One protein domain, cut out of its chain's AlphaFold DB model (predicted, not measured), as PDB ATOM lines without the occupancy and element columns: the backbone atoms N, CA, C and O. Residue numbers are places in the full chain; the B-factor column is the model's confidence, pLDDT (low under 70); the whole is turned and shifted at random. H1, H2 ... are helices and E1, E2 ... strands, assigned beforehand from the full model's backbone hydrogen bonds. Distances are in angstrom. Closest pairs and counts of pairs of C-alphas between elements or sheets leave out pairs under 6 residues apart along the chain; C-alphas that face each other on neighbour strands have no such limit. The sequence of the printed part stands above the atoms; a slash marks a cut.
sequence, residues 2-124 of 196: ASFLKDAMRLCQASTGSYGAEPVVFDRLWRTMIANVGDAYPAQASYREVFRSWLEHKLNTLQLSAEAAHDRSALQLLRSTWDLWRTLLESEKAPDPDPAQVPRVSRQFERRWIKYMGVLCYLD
ATOM      1  N   ALA A   2      32.186  72.266-101.654       68.31
ATOM      2  CA  ALA A   2      31.049  71.483-101.144       68.31
ATOM      3  C   ALA A   2      31.283  69.955-101.165       68.31
ATOM      4  O   ALA A   2      30.896  69.263-100.230       68.31
ATOM      5  N   SER A   3      31.986  69.432-102.179       72.69
ATOM      6  CA  SER A   3      32.388  68.016-102.239       72.69
ATOM      7  C   SER A   3      33.276  67.621-101.062       72.69
ATOM      8  O   SER A   3      32.970  66.670-100.362       72.69
ATOM      9  N   PHE A   4      34.307  68.419-100.779       76.00
ATOM     10  CA  PHE A   4      35.200  68.193 -99.645       76.00
ATOM     11  C   PHE A   4      34.464  68.230 -98.298       76.00
ATOM     12  O   PHE A   4      34.728  67.375 -97.462       76.00
ATOM     13  N   LEU A   5      33.514  69.155 -98.091       73.38
ATOM     14  CA  LEU A   5      32.667  69.161 -96.885       73.38
ATOM     15  C   LEU A   5      31.870  67.866 -96.747       73.38
ATOM     16  O   LEU A   5      31.866  67.252 -95.683       73.38
ATOM     17  N   LYS A   6      31.216  67.446 -97.831       76.38
ATOM     18  CA  LYS A   6      30.425  66.220 -97.843       76.38
ATOM     19  C   LYS A   6      31.285  64.990 -97.573       76.38
ATOM     20  O   LYS A   6      30.885  64.135 -96.791       76.38
ATOM     21  N   ASP A   7      32.452  64.907 -98.198       77.88
ATOM     22  CA  ASP A   7      33.374  63.792 -98.005       77.88
ATOM     23  C   ASP A   7      33.930  63.796 -96.580       77.88
ATOM     24  O   ASP A   7      33.880  62.765 -95.920       77.88
ATOM     25  N   ALA A   8      34.321  64.956 -96.042       74.06
ATOM     26  CA  ALA A   8      34.714  65.090 -94.642       74.06
ATOM     27  C   ALA A   8      33.609  64.599 -93.692       74.06
ATOM     28  O   ALA A   8      33.873  63.759 -92.839       74.06
ATOM     29  N   MET A   9      32.361  65.039 -93.880       76.38
ATOM     30  CA  MET A   9      31.216  64.599 -93.067       76.38
ATOM     31  C   MET A   9      30.912  63.098 -93.214       76.38
ATOM     32  O   MET A   9      30.558  62.446 -92.234       76.38
ATOM     33  N   ARG A  10      31.085  62.518 -94.409       77.06
ATOM     34  CA  ARG A  10      30.946  61.067 -94.633       77.06
ATOM     35  C   ARG A  10      32.024  60.266 -93.910       77.06
ATOM     36  O   ARG A  10      31.706  59.268 -93.271       77.06
ATOM     37  N   LEU A  11      33.280  60.714 -93.983       71.06
ATOM     38  CA  LEU A  11      34.381  60.097 -93.240       71.06
ATOM     39  C   LEU A  11      34.107  60.131 -91.734       71.06
ATOM     40  O   LEU A  11      34.403  59.179 -91.020       71.06
ATOM     41  N   CYS A  12      33.472  61.204 -91.263       67.94
ATOM     42  CA  CYS A  12      33.027  61.306 -89.883       67.94
ATOM     43  C   CYS A  12      31.987  60.218 -89.571       67.94
ATOM     44  O   CYS A  12      32.192  59.452 -88.631       67.94
ATOM     45  N   GLN A  13      30.921  60.069 -90.362       67.81
ATOM     46  CA  GLN A  13      29.917  59.016 -90.129       67.81
ATOM     47  C   GLN A  13      30.513  57.602 -90.091       67.81
ATOM     48  O   GLN A  13      30.090  56.790 -89.277       67.81
ATOM     49  N   ALA A  14      31.526  57.310 -90.912       62.06
ATOM     50  CA  ALA A  14      32.195  56.008 -90.900       62.06
ATOM     51  C   ALA A  14      32.940  55.710 -89.583       62.06
ATOM     52  O   ALA A  14      33.199  54.545 -89.280       62.06
ATOM     53  N   SER A  15      33.267  56.746 -88.800       57.03
ATOM     54  CA  SER A  15      34.034  56.668 -87.550       57.03
ATOM     55  C   SER A  15      33.198  56.324 -86.304       57.03
ATOM     56  O   SER A  15      33.714  56.371 -85.186       57.03
ATOM     57  N   THR A  16      31.915  55.969 -86.459       54.84
ATOM     58  CA  THR A  16      31.058  55.481 -85.364       54.84
ATOM     59  C   THR A  16      31.541  54.109 -84.869       54.84
ATOM     60  O   THR A  16      31.052  53.074 -85.316       54.84
ATOM     61  N   GLY A  17      32.528  54.077 -83.969       51.66
ATOM     62  CA  GLY A  17      33.017  52.833 -83.363       51.66
ATOM     63  C   GLY A  17      34.470  52.900 -82.881       51.66
ATOM     64  O   GLY A  17      35.388  52.868 -83.687       51.66
ATOM     65  N   SER A  18      34.630  52.995 -81.556       50.44
ATOM     66  CA  SER A  18      35.816  52.756 -80.703       50.44
ATOM     67  C   SER A  18      37.213  53.271 -81.115       50.44
ATOM     68  O   SER A  18      37.923  52.644 -81.893       50.44
ATOM     69  N   TYR A  19      37.657  54.327 -80.422       42.41
ATOM     70  CA  TYR A  19      38.916  54.417 -79.649       42.41
ATOM     71  C   TYR A  19      38.764  55.674 -78.775       42.41
ATOM     72  O   TYR A  19      38.484  56.744 -79.318       42.41
ATOM     73  N   GLY A  20      38.860  55.531 -77.447       46.03
ATOM     74  CA  GLY A  20      38.606  56.610 -76.481       46.03
ATOM     75  C   GLY A  20      37.128  57.013 -76.382       46.03
ATOM     76  O   GLY A  20      36.431  57.147 -77.382       46.03
ATOM     77  N   ALA A  21      36.632  57.194 -75.162       44.31
ATOM     78  CA  ALA A  21      35.246  57.534 -74.839       44.31
ATOM     79  C   ALA A  21      34.837  58.975 -75.231       44.31
ATOM     80  O   ALA A  21      34.070  59.603 -74.507       44.31
ATOM     81  N   GLU A  22      35.349  59.530 -76.338       50.62
ATOM     82  CA  GLU A  22      34.874  60.828 -76.827       50.62
ATOM     83  C   GLU A  22      33.523  60.648 -77.531       50.62
ATOM     84  O   GLU A  22      33.432  59.916 -78.529       50.62
ATOM     85  N   PRO A  23      32.458  61.290 -77.022       50.25
ATOM     86  CA  PRO A  23      31.153  61.177 -77.615       50.25
ATOM     87  C   PRO A  23      31.130  62.002 -78.902       50.25
ATOM     88  O   PRO A  23      31.469  63.181 -78.944       50.25
ATOM     89  N   VAL A  24      30.611  61.365 -79.945       63.94
ATOM     90  CA  VAL A  24      30.159  61.979 -81.193       63.94
ATOM     91  C   VAL A  24      31.274  62.266 -82.198       63.94
ATOM     92  O   VAL A  24      32.057  63.198 -82.098       63.94
ATOM     93  N   VAL A  25      31.235  61.478 -83.268       65.56
ATOM     94  CA  VAL A  25      31.795  61.690 -84.610       65.56
ATOM     95  C   VAL A  25      32.089  63.152 -85.000       65.56
ATOM     96  O   VAL A  25      33.113  63.442 -85.620       65.56
ATOM     97  N   PHE A  26      31.186  64.069 -84.659       76.00
ATOM     98  CA  PHE A  26      31.303  65.500 -84.919       76.00
ATOM     99  C   PHE A  26      32.532  66.136 -84.246       76.00
ATOM    100  O   PHE A  26      33.176  66.996 -84.851       76.00
ATOM    101  N   ASP A  27      32.920  65.677 -83.053       81.75
ATOM    102  CA  ASP A  27      34.062  66.231 -82.325       81.75
ATOM    103  C   ASP A  27      35.392  65.891 -82.981       81.75
ATOM    104  O   ASP A  27      36.263  66.752 -83.141       81.75
ATOM    105  N   ARG A  28      35.503  64.670 -83.504       82.69
ATOM    106  CA  ARG A  28      36.686  64.230 -84.244       82.69
ATOM    107  C   ARG A  28      36.945  65.105 -85.464       82.69
ATOM    108  O   ARG A  28      38.108  65.374 -85.765       82.69
ATOM    109  N   LEU A  29      35.902  65.581 -86.151       84.12
ATOM    110  CA  LEU A  29      36.056  66.431 -87.333       84.12
ATOM    111  C   LEU A  29      36.732  67.757 -86.993       84.12
ATOM    112  O   LEU A  29      37.775  68.091 -87.562       84.12
ATOM    113  N   TRP A  30      36.133  68.519 -86.076       88.38
ATOM    114  CA  TRP A  30      36.619  69.862 -85.777       88.38
ATOM    115  C   TRP A  30      37.955  69.808 -85.051       88.38
ATOM    116  O   TRP A  30      38.847  70.591 -85.391       88.38
ATOM    117  N   ARG A  31      38.142  68.834 -84.142       90.25
ATOM    118  CA  ARG A  31      39.431  68.583 -83.492       90.25
ATOM    119  C   ARG A  31      40.482  68.253 -84.534       90.25
ATOM    120  O   ARG A  31      41.518  68.904 -84.557       90.25
ATOM    121  N   THR A  32      40.216  67.327 -85.457       89.81
ATOM    122  CA  THR A  32      41.175  66.999 -86.523       89.81
ATOM    123  C   THR A  32      41.516  68.217 -87.360       89.81
ATOM    124  O   THR A  32      42.692  68.479 -87.582       89.81
ATOM    125  N   MET A  33      40.527  69.023 -87.752       88.81
ATOM    126  CA  MET A  33      40.757  70.197 -88.592       88.81
ATOM    127  C   MET A  33      41.737  71.200 -87.964       88.81
ATOM    128  O   MET A  33      42.539  71.806 -88.675       88.81
ATOM    129  N   ILE A  34      41.735  71.344 -86.638       90.94
ATOM    130  CA  ILE A  34      42.684  72.210 -85.915       90.94
ATOM    131  C   ILE A  34      43.867  71.453 -85.307       90.94
ATOM    132  O   ILE A  34      44.626  72.043 -84.540       90.94
ATOM    133  N   ALA A  35      44.048  70.178 -85.661       89.81
ATOM    134  CA  ALA A  35      45.031  69.276 -85.061       89.81
ATOM    135  C   ALA A  35      44.904  69.162 -83.523       89.81
ATOM    136  O   ALA A  35      45.890  68.996 -82.820       89.81
ATOM    137  N   ASN A  36      43.685  69.313 -83.002       90.19
ATOM    138  CA  ASN A  36      43.310  69.343 -81.586       90.19
ATOM    139  C   ASN A  36      44.043  70.420 -80.764       90.19
ATOM    140  O   ASN A  36      44.096  70.338 -79.537       90.19
ATOM    141  N   VAL A  37      44.581  71.448 -81.431       86.12
ATOM    142  CA  VAL A  37      45.305  72.554 -80.795       86.12
ATOM    143  C   VAL A  37      44.426  73.801 -80.733       86.12
ATOM    144  O   VAL A  37      43.963  74.298 -81.763       86.12
ATOM    145  N   GLY A  38      44.244  74.340 -79.528       86.44
ATOM    146  CA  GLY A  38      43.623  75.640 -79.278       86.44
ATOM    147  C   GLY A  38      44.522  76.531 -78.420       86.44
ATOM    148  O   GLY A  38      45.735  76.550 -78.608       86.44
ATOM    149  N   ASP A  39      43.922  77.253 -77.471       84.88
ATOM    150  CA  ASP A  39      44.673  77.962 -76.413       84.88
ATOM    151  C   ASP A  39      45.267  77.004 -75.378       84.88
ATOM    152  O   ASP A  39      46.179  77.357 -74.638       84.88
ATOM    153  N   ALA A  40      44.747  75.780 -75.349       84.56
ATOM    154  CA  ALA A  40      45.236  74.666 -74.564       84.56
ATOM    155  C   ALA A  40      45.276  73.402 -75.437       84.56
ATOM    156  O   ALA A  40      44.729  73.373 -76.549       84.56
ATOM    157  N   TYR A  41      45.921  72.366 -74.902       82.88
ATOM    158  CA  TYR A  41      45.840  71.001 -75.400       82.88
ATOM    159  C   TYR A  41      45.215  70.098 -74.318       82.88
ATOM    160  O   TYR A  41      45.717  70.113 -73.191       82.88
ATOM    161  N   PRO A  42      44.165  69.312 -74.632       88.62
ATOM    162  CA  PRO A  42      43.409  69.324 -75.889       88.62
ATOM    163  C   PRO A  42      42.633  70.638 -76.084       88.62
ATOM    164  O   PRO A  42      42.424  71.405 -75.142       88.62
ATOM    165  N   ALA A  43      42.195  70.910 -77.316       91.75
ATOM    166  CA  ALA A  43      41.359  72.072 -77.601       91.75
ATOM    167  C   ALA A  43      40.056  72.044 -76.778       91.75
ATOM    168  O   ALA A  43      39.448  70.986 -76.582       91.75
ATOM    169  N   GLN A  44      39.627  73.219 -76.312       92.19
ATOM    170  CA  GLN A  44      38.471  73.369 -75.424       92.19
ATOM    171  C   GLN A  44      37.181  72.909 -76.107       92.19
ATOM    172  O   GLN A  44      36.963  73.196 -77.283       92.19
ATOM    173  N   ALA A  45      36.293  72.248 -75.361       89.88
ATOM    174  CA  ALA A  45      35.022  71.750 -75.893       89.88
ATOM    175  C   ALA A  45      34.129  72.871 -76.459       89.88
ATOM    176  O   ALA A  45      33.398  72.646 -77.418       89.88
ATOM    177  N   SER A  46      34.236  74.096 -75.936       91.75
ATOM    178  CA  SER A  46      33.503  75.269 -76.430       91.75
ATOM    179  C   SER A  46      33.835  75.648 -77.880       91.75
ATOM    180  O   SER A  46      33.028  76.277 -78.566       91.75
ATOM    181  N   TYR A  47      34.988  75.213 -78.405       93.06
ATOM    182  CA  TYR A  47      35.349  75.424 -79.810       93.06
ATOM    183  C   TYR A  47      34.387  74.703 -80.762       93.06
ATOM    184  O   TYR A  47      34.273  75.102 -81.923       93.06
ATOM    185  N   ARG A  48      33.659  73.692 -80.271       90.75
ATOM    186  CA  ARG A  48      32.568  73.022 -80.983       90.75
ATOM    187  C   ARG A  48      31.504  74.009 -81.459       90.75
ATOM    188  O   ARG A  48      31.101  73.955 -82.619       90.75
ATOM    189  N   GLU A  49      31.072  74.919 -80.589       91.19
ATOM    190  CA  GLU A  49      30.042  75.912 -80.917       91.19
ATOM    191  C   GLU A  49      30.562  76.918 -81.945       91.19
ATOM    192  O   GLU A  49      29.872  77.260 -82.905       91.19
ATOM    193  N   VAL A  50      31.833  77.308 -81.823       93.88
ATOM    194  CA  VAL A  50      32.479  78.172 -82.816       93.88
ATOM    195  C   VAL A  50      32.567  77.480 -84.179       93.88
ATOM    196  O   VAL A  50      32.277  78.096 -85.205       93.88
ATOM    197  N   PHE A  51      32.933  76.194 -84.205       91.88
ATOM    198  CA  PHE A  51      32.972  75.398 -85.431       91.88
ATOM    199  C   PHE A  51      31.590  75.278 -86.073       91.88
ATOM    200  O   PHE A  51      31.473  75.473 -87.281       91.88
ATOM    201  N   ARG A  52      30.556  75.000 -85.269       90.31
ATOM    202  CA  ARG A  52      29.155  74.926 -85.703       90.31
ATOM    203  C   ARG A  52      28.746  76.203 -86.429       90.31
ATOM    204  O   ARG A  52      28.408  76.138 -87.610       90.31
ATOM    205  N   SER A  53      28.864  77.359 -85.773       92.38
ATOM    206  CA  SER A  53      28.488  78.642 -86.378       92.38
ATOM    207  C   SER A  53      29.326  78.979 -87.616       92.38
ATOM    208  O   SER A  53      28.795  79.470 -88.614       92.38
ATOM    209  N   TRP A  54      30.634  78.696 -87.587       93.75
ATOM    210  CA  TRP A  54      31.514  78.908 -88.740       93.75
ATOM    211  C   TRP A  54      31.098  78.045 -89.944       93.75
ATOM    212  O   TRP A  54      31.021  78.547 -91.067       93.75
ATOM    213  N   LEU A  55      30.796  76.766 -89.722       89.44
ATOM    214  CA  LEU A  55      30.435  75.824 -90.777       89.44
ATOM    215  C   LEU A  55      29.064  76.143 -91.382       89.44
ATOM    216  O   LEU A  55      28.918  76.133 -92.605       89.44
ATOM    217  N   GLU A  56      28.078  76.490 -90.554       91.50
ATOM    218  CA  GLU A  56      26.760  76.938 -91.019       91.50
ATOM    219  C   GLU A  56      26.869  78.186 -91.889       91.50
ATOM    220  O   GLU A  56      26.290  78.242 -92.976       91.50
ATOM    221  N   HIS A  57      27.676  79.162 -91.464       93.31
ATOM    222  CA  HIS A  57      27.951  80.344 -92.272       93.31
ATOM    223  C   HIS A  57      28.544  79.965 -93.639       93.31
ATOM    224  O   HIS A  57      28.065  80.443 -94.667       93.31
ATOM    225  N   LYS A  58      29.521  79.046 -93.679       90.19
ATOM    226  CA  LYS A  58      30.119  78.566 -94.937       90.19
ATOM    227  C   LYS A  58      29.122  77.865 -95.850       90.19
ATOM    228  O   LYS A  58      29.122  78.127 -97.053       90.19
ATOM    229  N   LEU A  59      28.288  76.987 -95.300       90.69
ATOM    230  CA  LEU A  59      27.259  76.286 -96.063       90.69
ATOM    231  C   LEU A  59      26.232  77.268 -96.642       90.69
ATOM    232  O   LEU A  59      25.879  77.145 -97.814       90.69
ATOM    233  N   ASN A  60      25.827  78.282 -95.874       93.81
ATOM    234  CA  ASN A  60      24.934  79.343 -96.344       93.81
ATOM    235  C   ASN A  60      25.564  80.175 -97.472       93.81
ATOM    236  O   ASN A  60      24.926  80.404 -98.497       93.81
ATOM    237  N   THR A  61      26.833  80.582 -97.345       93.25
ATOM    238  CA  THR A  61      27.532  81.312 -98.420       93.25
ATOM    239  C   THR A  61      27.639  80.481 -99.702       93.25
ATOM    240  O   THR A  61      27.446  81.007-100.801       93.25
ATOM    241  N   LEU A  62      27.928  79.181 -99.576       90.62
ATOM    242  CA  LEU A  62      27.985  78.257-100.710       90.62
ATOM    243  C   LEU A  62      26.619  78.090-101.384       90.62
ATOM    244  O   LEU A  62      26.554  78.077-102.610       90.62
ATOM    245  N   GLN A  63      25.552  77.994-100.590       92.62
ATOM    246  CA  GLN A  63      24.173  77.909-101.068       92.62
ATOM    247  C   GLN A  63      23.796  79.145-101.884       92.62
ATOM    248  O   GLN A  63      23.442  79.005-103.051       92.62
ATOM    249  N   LEU A  64      23.986  80.343-101.323       94.94
ATOM    250  CA  LEU A  64      23.700  81.606-102.014       94.94
ATOM    251  C   LEU A  64      24.486  81.734-103.329       94.94
ATOM    252  O   LEU A  64      23.949  82.170-104.345       94.94
ATOM    253  N   SER A  65      25.755  81.313-103.326       93.50
ATOM    254  CA  SER A  65      26.602  81.344-104.525       93.50
ATOM    255  C   SER A  65      26.102  80.380-105.610       93.50
ATOM    256  O   SER A  65      26.087  80.732-106.788       93.50
ATOM    257  N   ALA A  66      25.676  79.171-105.226       92.88
ATOM    258  CA  ALA A  66      25.136  78.174-106.148       92.88
ATOM    259  C   ALA A  66      23.763  78.583-106.714       92.88
ATOM    260  O   ALA A  66      23.495  78.347-107.892       92.88
ATOM    261  N   GLU A  67      22.919  79.225-105.900       95.19
ATOM    262  CA  GLU A  67      21.623  79.772-106.319       95.19
ATOM    263  C   GLU A  67      21.800  80.888-107.349       95.19
ATOM    264  O   GLU A  67      21.204  80.822-108.423       95.19
ATOM    265  N   ALA A  68      22.686  81.854-107.082       95.81
ATOM    266  CA  ALA A  68      22.994  82.931-108.023       95.81
ATOM    267  C   ALA A  68      23.530  82.396-109.366       95.81
ATOM    268  O   ALA A  68      23.161  82.886-110.435       95.81
ATOM    269  N   ALA A  69      24.357  81.347-109.320       95.00
ATOM    270  CA  ALA A  69      24.899  80.683-110.504       95.00
ATOM    271  C   ALA A  69      23.911  79.725-111.202       95.00
ATOM    272  O   ALA A  69      24.239  79.197-112.263       95.00
ATOM    273  N   HIS A  70      22.722  79.483-110.631       94.75
ATOM    274  CA  HIS A  70      21.761  78.471-111.092       94.75
ATOM    275  C   HIS A  70      22.372  77.055-111.228       94.75
ATOM    276  O   HIS A  70      21.946  76.245-112.061       94.75
ATOM    277  N   ASP A  71      23.362  76.729-110.389       94.94
ATOM    278  CA  ASP A  71      24.086  75.455-110.425       94.94
ATOM    279  C   ASP A  71      23.292  74.354-109.703       94.94
ATOM    280  O   ASP A  71      23.425  74.117-108.498       94.94
ATOM    281  N   ARG A  72      22.444  73.645-110.458       92.94
ATOM    282  CA  ARG A  72      21.601  72.565-109.915       92.94
ATOM    283  C   ARG A  72      22.406  71.434-109.275       92.94
ATOM    284  O   ARG A  72      21.953  70.864-108.282       92.94
ATOM    285  N   SER A  73      23.578  71.107-109.817       90.12
ATOM    286  CA  SER A  73      24.425  70.034-109.290       90.12
ATOM    287  C   SER A  73      25.021  70.421-107.938       90.12
ATOM    288  O   SER A  73      24.978  69.623-106.996       90.12
ATOM    289  N   ALA A  74      25.503  71.660-107.800       87.62
ATOM    290  CA  ALA A  74      25.977  72.183-106.522       87.62
ATOM    291  C   ALA A  74      24.851  72.266-105.482       87.62
ATOM    292  O   ALA A  74      25.058  71.862-104.337       87.62
ATOM    293  N   LEU A  75      23.649  72.700-105.871       90.38
ATOM    294  CA  LEU A  75      22.492  72.767-104.968       90.38
ATOM    295  C   LEU A  75      22.061  71.385-104.463       90.38
ATOM    296  O   LEU A  75      21.768  71.218-103.278       90.38
ATOM    297  N   GLN A  76      22.056  70.368-105.331       91.12
ATOM    298  CA  GLN A  76      21.771  68.991-104.919       91.12
ATOM    299  C   GLN A  76      22.836  68.466-103.945       91.12
ATOM    300  O   GLN A  76      22.512  67.821-102.942       91.12
ATOM    301  N   LEU A  77      24.110  68.770-104.209       87.44
ATOM    302  CA  LEU A  77      25.214  68.404-103.330       87.44
ATOM    303  C   LEU A  77      25.094  69.087-101.960       87.44
ATOM    304  O   LEU A  77      25.212  68.413-100.934       87.44
ATOM    305  N   LEU A  78      24.804  70.388-101.931       88.94
ATOM    306  CA  LEU A  78      24.623  71.164-100.703       88.94
ATOM    307  C   LEU A  78      23.426  70.681 -99.892       88.94
ATOM    308  O   LEU A  78      23.572  70.497 -98.689       88.94
ATOM    309  N   ARG A  79      22.295  70.359-100.534       90.19
ATOM    310  CA  ARG A  79      21.141  69.739 -99.860       90.19
ATOM    311  C   ARG A  79      21.552  68.478 -99.101       90.19
ATOM    312  O   ARG A  79      21.343  68.396 -97.897       90.19
ATOM    313  N   SER A  80      22.239  67.557 -99.780       87.75
ATOM    314  CA  SER A  80      22.720  66.328 -99.136       87.75
ATOM    315  C   SER A  80      23.774  66.582 -98.051       87.75
ATOM    316  O   SER A  80      23.897  65.797 -97.121       87.75
ATOM    317  N   THR A  81      24.538  67.673 -98.156       86.31
ATOM    318  CA  THR A  81      25.520  68.071 -97.134       86.31
ATOM    319  C   THR A  81      24.810  68.618 -95.894       86.31
ATOM    320  O   THR A  81      25.171  68.259 -94.781       86.31
ATOM    321  N   TRP A  82      23.755  69.415 -96.077       87.94
ATOM    322  CA  TRP A  82      22.886  69.895 -95.000       87.94
ATOM    323  C   TRP A  82      22.142  68.766 -94.284       87.94
ATOM    324  O   TRP A  82      21.981  68.832 -93.069       87.94
ATOM    325  N   ASP A  83      21.694  67.738 -95.010       87.31
ATOM    326  CA  ASP A  83      21.082  66.551 -94.400       87.31
ATOM    327  C   ASP A  83      22.072  65.842 -93.465       87.31
ATOM    328  O   ASP A  83      21.754  65.607 -92.302       87.31
ATOM    329  N   LEU A  84      23.302  65.594 -93.937       81.44
ATOM    330  CA  LEU A  84      24.373  65.011 -93.118       81.44
ATOM    331  C   LEU A  84      24.712  65.891 -91.911       81.44
ATOM    332  O   LEU A  84      24.874  65.385 -90.803       81.44
ATOM    333  N   TRP A  85      24.805  67.205 -92.123       82.94
ATOM    334  CA  TRP A  85      25.070  68.175 -91.066       82.94
ATOM    335  C   TRP A  85      24.029  68.105 -89.949       82.94
ATOM    336  O   TRP A  85      24.394  68.003 -88.780       82.94
ATOM    337  N   ARG A  86      22.741  68.084 -90.308       83.62
ATOM    338  CA  ARG A  86      21.639  67.965 -89.346       83.62
ATOM    339  C   ARG A  86      21.723  66.678 -88.529       83.62
ATOM    340  O   ARG A  86      21.562  66.744 -87.318       83.62
ATOM    341  N   THR A  87      22.046  65.546 -89.153       78.69
ATOM    342  CA  THR A  87      22.235  64.274 -88.433       78.69
ATOM    343  C   THR A  87      23.417  64.320 -87.458       78.69
ATOM    344  O   THR A  87      23.354  63.741 -86.381       78.69
ATOM    345  N   LEU A  88      24.508  65.009 -87.807       72.12
ATOM    346  CA  LEU A  88      25.686  65.125 -86.934       72.12
ATOM    347  C   LEU A  88      25.472  66.079 -85.745       72.12
ATOM    348  O   LEU A  88      26.155  65.962 -84.725       72.12
ATOM    349  N   LEU A  89      24.534  67.018 -85.877       72.38
ATOM    350  CA  LEU A  89      24.218  68.028 -84.871       72.38
ATOM    351  C   LEU A  89      23.416  67.512 -83.670       72.38
ATOM    352  O   LEU A  89      23.306  68.250 -82.693       72.38
ATOM    353  N   GLU A  90      22.930  66.268 -83.682       65.12
ATOM    354  CA  GLU A  90      22.201  65.632 -82.562       65.12
ATOM    355  C   GLU A  90      23.106  65.285 -81.352       65.12
ATOM    356  O   GLU A  90      22.852  64.356 -80.591       65.12
ATOM    357  N   SER A  91      24.189  66.040 -81.162       61.00
ATOM    358  CA  SER A  91      25.125  65.914 -80.046       61.00
ATOM    359  C   SER A  91      24.712  66.749 -78.832       61.00
ATOM    360  O   SER A  91      24.066  67.787 -78.966       61.00
ATOM    361  N   GLU A  92      25.207  66.363 -77.651       66.19
ATOM    362  CA  GLU A  92      25.200  67.208 -76.450       66.19
ATOM    363  C   GLU A  92      25.662  68.646 -76.750       66.19
ATOM    364  O   GLU A  92      26.645  68.881 -77.463       66.19
ATOM    365  N   LYS A  93      24.964  69.633 -76.181       73.56
ATOM    366  CA  LYS A  93      25.364  71.039 -76.275       73.56
ATOM    367  C   LYS A  93      26.730  71.219 -75.599       73.56
ATOM    368  O   LYS A  93      26.903  70.792 -74.460       73.56
ATOM    369  N   ALA A  94      27.693  71.835 -76.285       83.00
ATOM    370  CA  ALA A  94      28.969  72.175 -75.661       83.00
ATOM    371  C   ALA A  94      28.839  73.455 -74.814       83.00
ATOM    372  O   ALA A  94      27.884  74.217 -74.995       83.00
ATOM    373  N   PRO A  95      29.781  73.713 -73.886       88.88
ATOM    374  CA  PRO A  95      29.823  74.976 -73.159       88.88
ATOM    375  C   PRO A  95      29.887  76.164 -74.122       88.88
ATOM    376  O   PRO A  95      30.581  76.097 -75.141       88.88
ATOM    377  N   ASP A  96      29.207  77.255 -73.778       91.56
ATOM    378  CA  ASP A  96      29.254  78.468 -74.588       91.56
ATOM    379  C   ASP A  96      30.707  78.999 -74.639       91.56
ATOM    380  O   ASP A  96      31.409  79.003 -73.620       91.56
ATOM    381  N   PRO A  97      31.207  79.408 -75.819       92.00
ATOM    382  CA  PRO A  97      32.563  79.919 -75.953       92.00
ATOM    383  C   PRO A  97      32.693  81.306 -75.333       92.00
ATOM    384  O   PRO A  97      31.779  82.125 -75.421       92.00
ATOM    385  N   ASP A  98      33.871  81.599 -74.782       93.94
ATOM    386  CA  ASP A  98      34.235  82.960 -74.402       93.94
ATOM    387  C   ASP A  98      34.131  83.874 -75.643       93.94
ATOM    388  O   ASP A  98      34.837  83.634 -76.637       93.94
ATOM    389  N   PRO A  99      33.287  84.928 -75.620       95.25
ATOM    390  CA  PRO A  99      33.138  85.856 -76.738       95.25
ATOM    391  C   PRO A  99      34.464  86.447 -77.235       95.25
ATOM    392  O   PRO A  99      34.606  86.710 -78.433       95.25
ATOM    393  N   ALA A 100      35.457  86.612 -76.353       94.19
ATOM    394  CA  ALA A 100      36.777  87.118 -76.722       94.19
ATOM    395  C   ALA A 100      37.565  86.137 -77.616       94.19
ATOM    396  O   ALA A 100      38.374  86.559 -78.449       94.19
ATOM    397  N   GLN A 101      37.316  84.829 -77.491       92.25
ATOM    398  CA  GLN A 101      37.999  83.793 -78.269       92.25
ATOM    399  C   GLN A 101      37.371  83.578 -79.652       92.25
ATOM    400  O   GLN A 101      38.095  83.257 -80.603       92.25
ATOM    401  N   VAL A 102      36.055  83.789 -79.794       94.31
ATOM    402  CA  VAL A 102      35.281  83.450 -81.006       94.31
ATOM    403  C   VAL A 102      35.937  83.949 -82.303       94.31
ATOM    404  O   VAL A 102      36.171  83.127 -83.193       94.31
ATOM    405  N   PRO A 103      36.338  85.232 -82.453       95.19
ATOM    406  CA  PRO A 103      36.916  85.702 -83.715       95.19
ATOM    407  C   PRO A 103      38.232  85.003 -84.070       95.19
ATOM    408  O   PRO A 103      38.527  84.765 -85.243       95.19
ATOM    409  N   ARG A 104      39.053  84.683 -83.064       94.06
ATOM    410  CA  ARG A 104      40.349  84.025 -83.261       94.06
ATOM    411  C   ARG A 104      40.162  82.559 -83.639       94.06
ATOM    412  O   ARG A 104      40.806  82.114 -84.588       94.06
ATOM    413  N   VAL A 105      39.272  81.848 -82.950       94.56
ATOM    414  CA  VAL A 105      38.966  80.435 -83.215       94.56
ATOM    415  C   VAL A 105      38.306  80.268 -84.588       94.56
ATOM    416  O   VAL A 105      38.756  79.441 -85.380       94.56
ATOM    417  N   SER A 106      37.357  81.133 -84.959       94.62
ATOM    418  CA  SER A 106      36.782  81.154 -86.315       94.62
ATOM    419  C   SER A 106      37.848  81.362 -87.396       94.62
ATOM    420  O   SER A 106      37.872  80.651 -88.400       94.62
ATOM    421  N   ARG A 107      38.798  82.290 -87.186       94.00
ATOM    422  CA  ARG A 107      39.938  82.477 -88.106       94.00
ATOM    423  C   ARG A 107      40.868  81.267 -88.151       94.00
ATOM    424  O   ARG A 107      41.469  81.007 -89.194       94.00
ATOM    425  N   GLN A 108      41.029  80.547 -87.043       93.25
ATOM    426  CA  GLN A 108      41.814  79.317 -87.012       93.25
ATOM    427  C   GLN A 108      41.169  78.252 -87.899       93.25
ATOM    428  O   GLN A 108      41.865  77.691 -88.746       93.25
ATOM    429  N   PHE A 109      39.858  78.032 -87.767       92.56
ATOM    430  CA  PHE A 109      39.123  77.126 -88.646       92.56
ATOM    431  C   PHE A 109      39.225  77.549 -90.110       92.56
ATOM    432  O   PHE A 109      39.566  76.716 -90.942       92.56
ATOM    433  N   GLU A 110      39.076  78.839 -90.421       92.31
ATOM    434  CA  GLU A 110      39.235  79.355 -91.786       92.31
ATOM    435  C   GLU A 110      40.612  79.032 -92.389       92.31
ATOM    436  O   GLU A 110      40.725  78.485 -93.486       92.31
ATOM    437  N   ARG A 111      41.686  79.342 -91.656       91.06
ATOM    438  CA  ARG A 111      43.061  79.101 -92.118       91.06
ATOM    439  C   ARG A 111      43.327  77.615 -92.325       91.06
ATOM    440  O   ARG A 111      43.971  77.229 -93.300       91.06
ATOM    441  N   ARG A 112      42.860  76.786 -91.390       88.88
ATOM    442  CA  ARG A 112      43.053  75.335 -91.428       88.88
ATOM    443  C   ARG A 112      42.221  74.692 -92.525       88.88
ATOM    444  O   ARG A 112      42.742  73.835 -93.222       88.88
ATOM    445  N   TRP A 113      41.001  75.169 -92.743       84.81
ATOM    446  CA  TRP A 113      40.153  74.780 -93.861       84.81
ATOM    447  C   TRP A 113      40.874  74.968 -95.194       84.81
ATOM    448  O   TRP A 113      41.050  74.011 -95.938       84.81
ATOM    449  N   ILE A 114      41.382  76.177 -95.459       84.38
ATOM    450  CA  ILE A 114      42.104  76.479 -96.704       84.38
ATOM    451  C   ILE A 114      43.364  75.611 -96.834       84.38
ATOM    452  O   ILE A 114      43.652  75.089 -97.910       84.38
ATOM    453  N   LYS A 115      44.108  75.434 -95.734       84.62
ATOM    454  CA  LYS A 115      45.351  74.651 -95.724       84.62
ATOM    455  C   LYS A 115      45.111  73.155 -95.943       84.62
ATOM    456  O   LYS A 115      45.905  72.515 -96.629       84.62
ATOM    457  N   TYR A 116      44.063  72.602 -95.335       82.69
ATOM    458  CA  TYR A 116      43.824  71.160 -95.250       82.69
ATOM    459  C   TYR A 116      42.726  70.642 -96.176       82.69
ATOM    460  O   TYR A 116      42.465  69.438 -96.221       82.69
ATOM    461  N   MET A 117      42.120  71.526 -96.966       75.94
ATOM    462  CA  MET A 117      41.214  71.128 -98.030       75.94
ATOM    463  C   MET A 117      41.919  70.158 -98.989       75.94
ATOM    464  O   MET A 117      42.941  70.484 -99.598       75.94
ATOM    465  N   GLY A 118      41.355  68.955 -99.116       76.50
ATOM    466  CA  GLY A 118      41.883  67.887 -99.969       76.50
ATOM    467  C   GLY A 118      43.003  67.041 -99.355       76.50
ATOM    468  O   GLY A 118      43.593  66.243-100.073       76.50
ATOM    469  N   VAL A 119      43.304  67.196 -98.060       86.38
ATOM    470  CA  VAL A 119      44.281  66.346 -97.349       86.38
ATOM    471  C   VAL A 119      43.758  65.765 -96.032       86.38
ATOM    472  O   VAL A 119      44.533  65.281 -95.212       86.38
ATOM    473  N   LEU A 120      42.444  65.813 -95.815       87.94
ATOM    474  CA  LEU A 120      41.790  65.033 -94.768       87.94
ATOM    475  C   LEU A 120      41.727  63.568 -95.220       87.94
ATOM    476  O   LEU A 120      41.318  63.294 -96.349       87.94
ATOM    477  N   CYS A 121      42.109  62.640 -94.351       87.56
ATOM    478  CA  CYS A 121      42.019  61.207 -94.593       87.56
ATOM    479  C   CYS A 121      41.239  60.499 -93.483       87.56
ATOM    480  O   CYS A 121      40.988  61.055 -92.410       87.56
ATOM    481  N   TYR A 122      40.882  59.251 -93.764       86.38
ATOM    482  CA  TYR A 122      40.298  58.327 -92.810       86.38
ATOM    483  C   TYR A 122      41.140  57.060 -92.765       86.38
ATOM    484  O   TYR A 122      41.488  56.508 -93.809       86.38
ATOM    485  N   LEU A 123      41.501  56.636 -91.559       86.00
ATOM    486  CA  LEU A 123      42.228  55.396 -91.329       86.00
ATOM    487  C   LEU A 123      41.213  54.304 -91.026       86.00
ATOM    488  O   LEU A 123      40.660  54.248 -89.927       86.00
ATOM    489  N   ASP A 124      40.982  53.426 -92.000       80.56
ATOM    490  CA  ASP A 124      39.944  52.397 -91.916       80.56
ATOM    491  C   ASP A 124      40.157  51.398 -90.777       80.56
ATOM    492  O   ASP A 124      39.182  50.936 -90.186       80.56
TER     493      ASP A 124
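This is residues 2 to 124 of the 196 residues of an uncharacterized protein of Exophiala xenobiotica (UniProt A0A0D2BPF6). A long helical hairpin, H3 and H4, makes the longest axis; H1 packs along H4, while H2 and H5 pack on H3 near its first residues, away from the hairpin's turn. The last strand, E1, runs past H1. You have 123 printed residues with five named helices and one named strand, in the order H1 H2 H3 H4 H5 E1 along the chain; the class is mostly helix, and E1 pairs with no named strand. The whole is compact, with a radius of gyration of the C-alphas of 14.6 A and spans of 43 by 36 by 27 A.

Find C-alpha 2 at (31.049, 71.483, -101.144), where H1, residues 2 to 14, begins. H2 is residues 25 to 33. H3, residues 47 to 68, starts at (35.349, 75.424, -79.810) and runs 31.7 A. H4, residues 72 to 88, runs 24.5 A, and H5, residues 102 to 116, 20.7 A. E1, residues 120 to 123, ends at (42.228, 55.396, -91.329).

Look first at Lys 6 and Thr 81, the closest C-alphas of H1 and H4, 5.3 A apart; these helices touch at a shallow tilt of 32 degrees, the same way. H2 and H3 only just touch, with 3 pairs of C-alphas within 8 A, the closest Trp 30 and Phe 51 at 6.6 A, about perpendicular at 86 degrees. In the hairpin, H3 touches H4 with residues 59 to 67 alone, closest at the C-alphas of Ala 66 and Ala 74, 6.1 A apart; the tilt is a shallow 19 degrees, opposite ways. H5 touches residues 47 to 54 of H3, with C-alphas 54 and 106 closest at 6.2 A. Every O i to N i+4 pair is within hydrogen-bond range in H1, H3, H4 and H5; in H2, 3 of 5 are.

The C-alphas of Gly 20 and His 70 are farthest apart, 44.3 A. The printed part has no cut. The links H2 to H3 and H4 to H5 are long. Expect pLDDT under 70 at residue 2, residues 12 to 25 and residues 90 to 92.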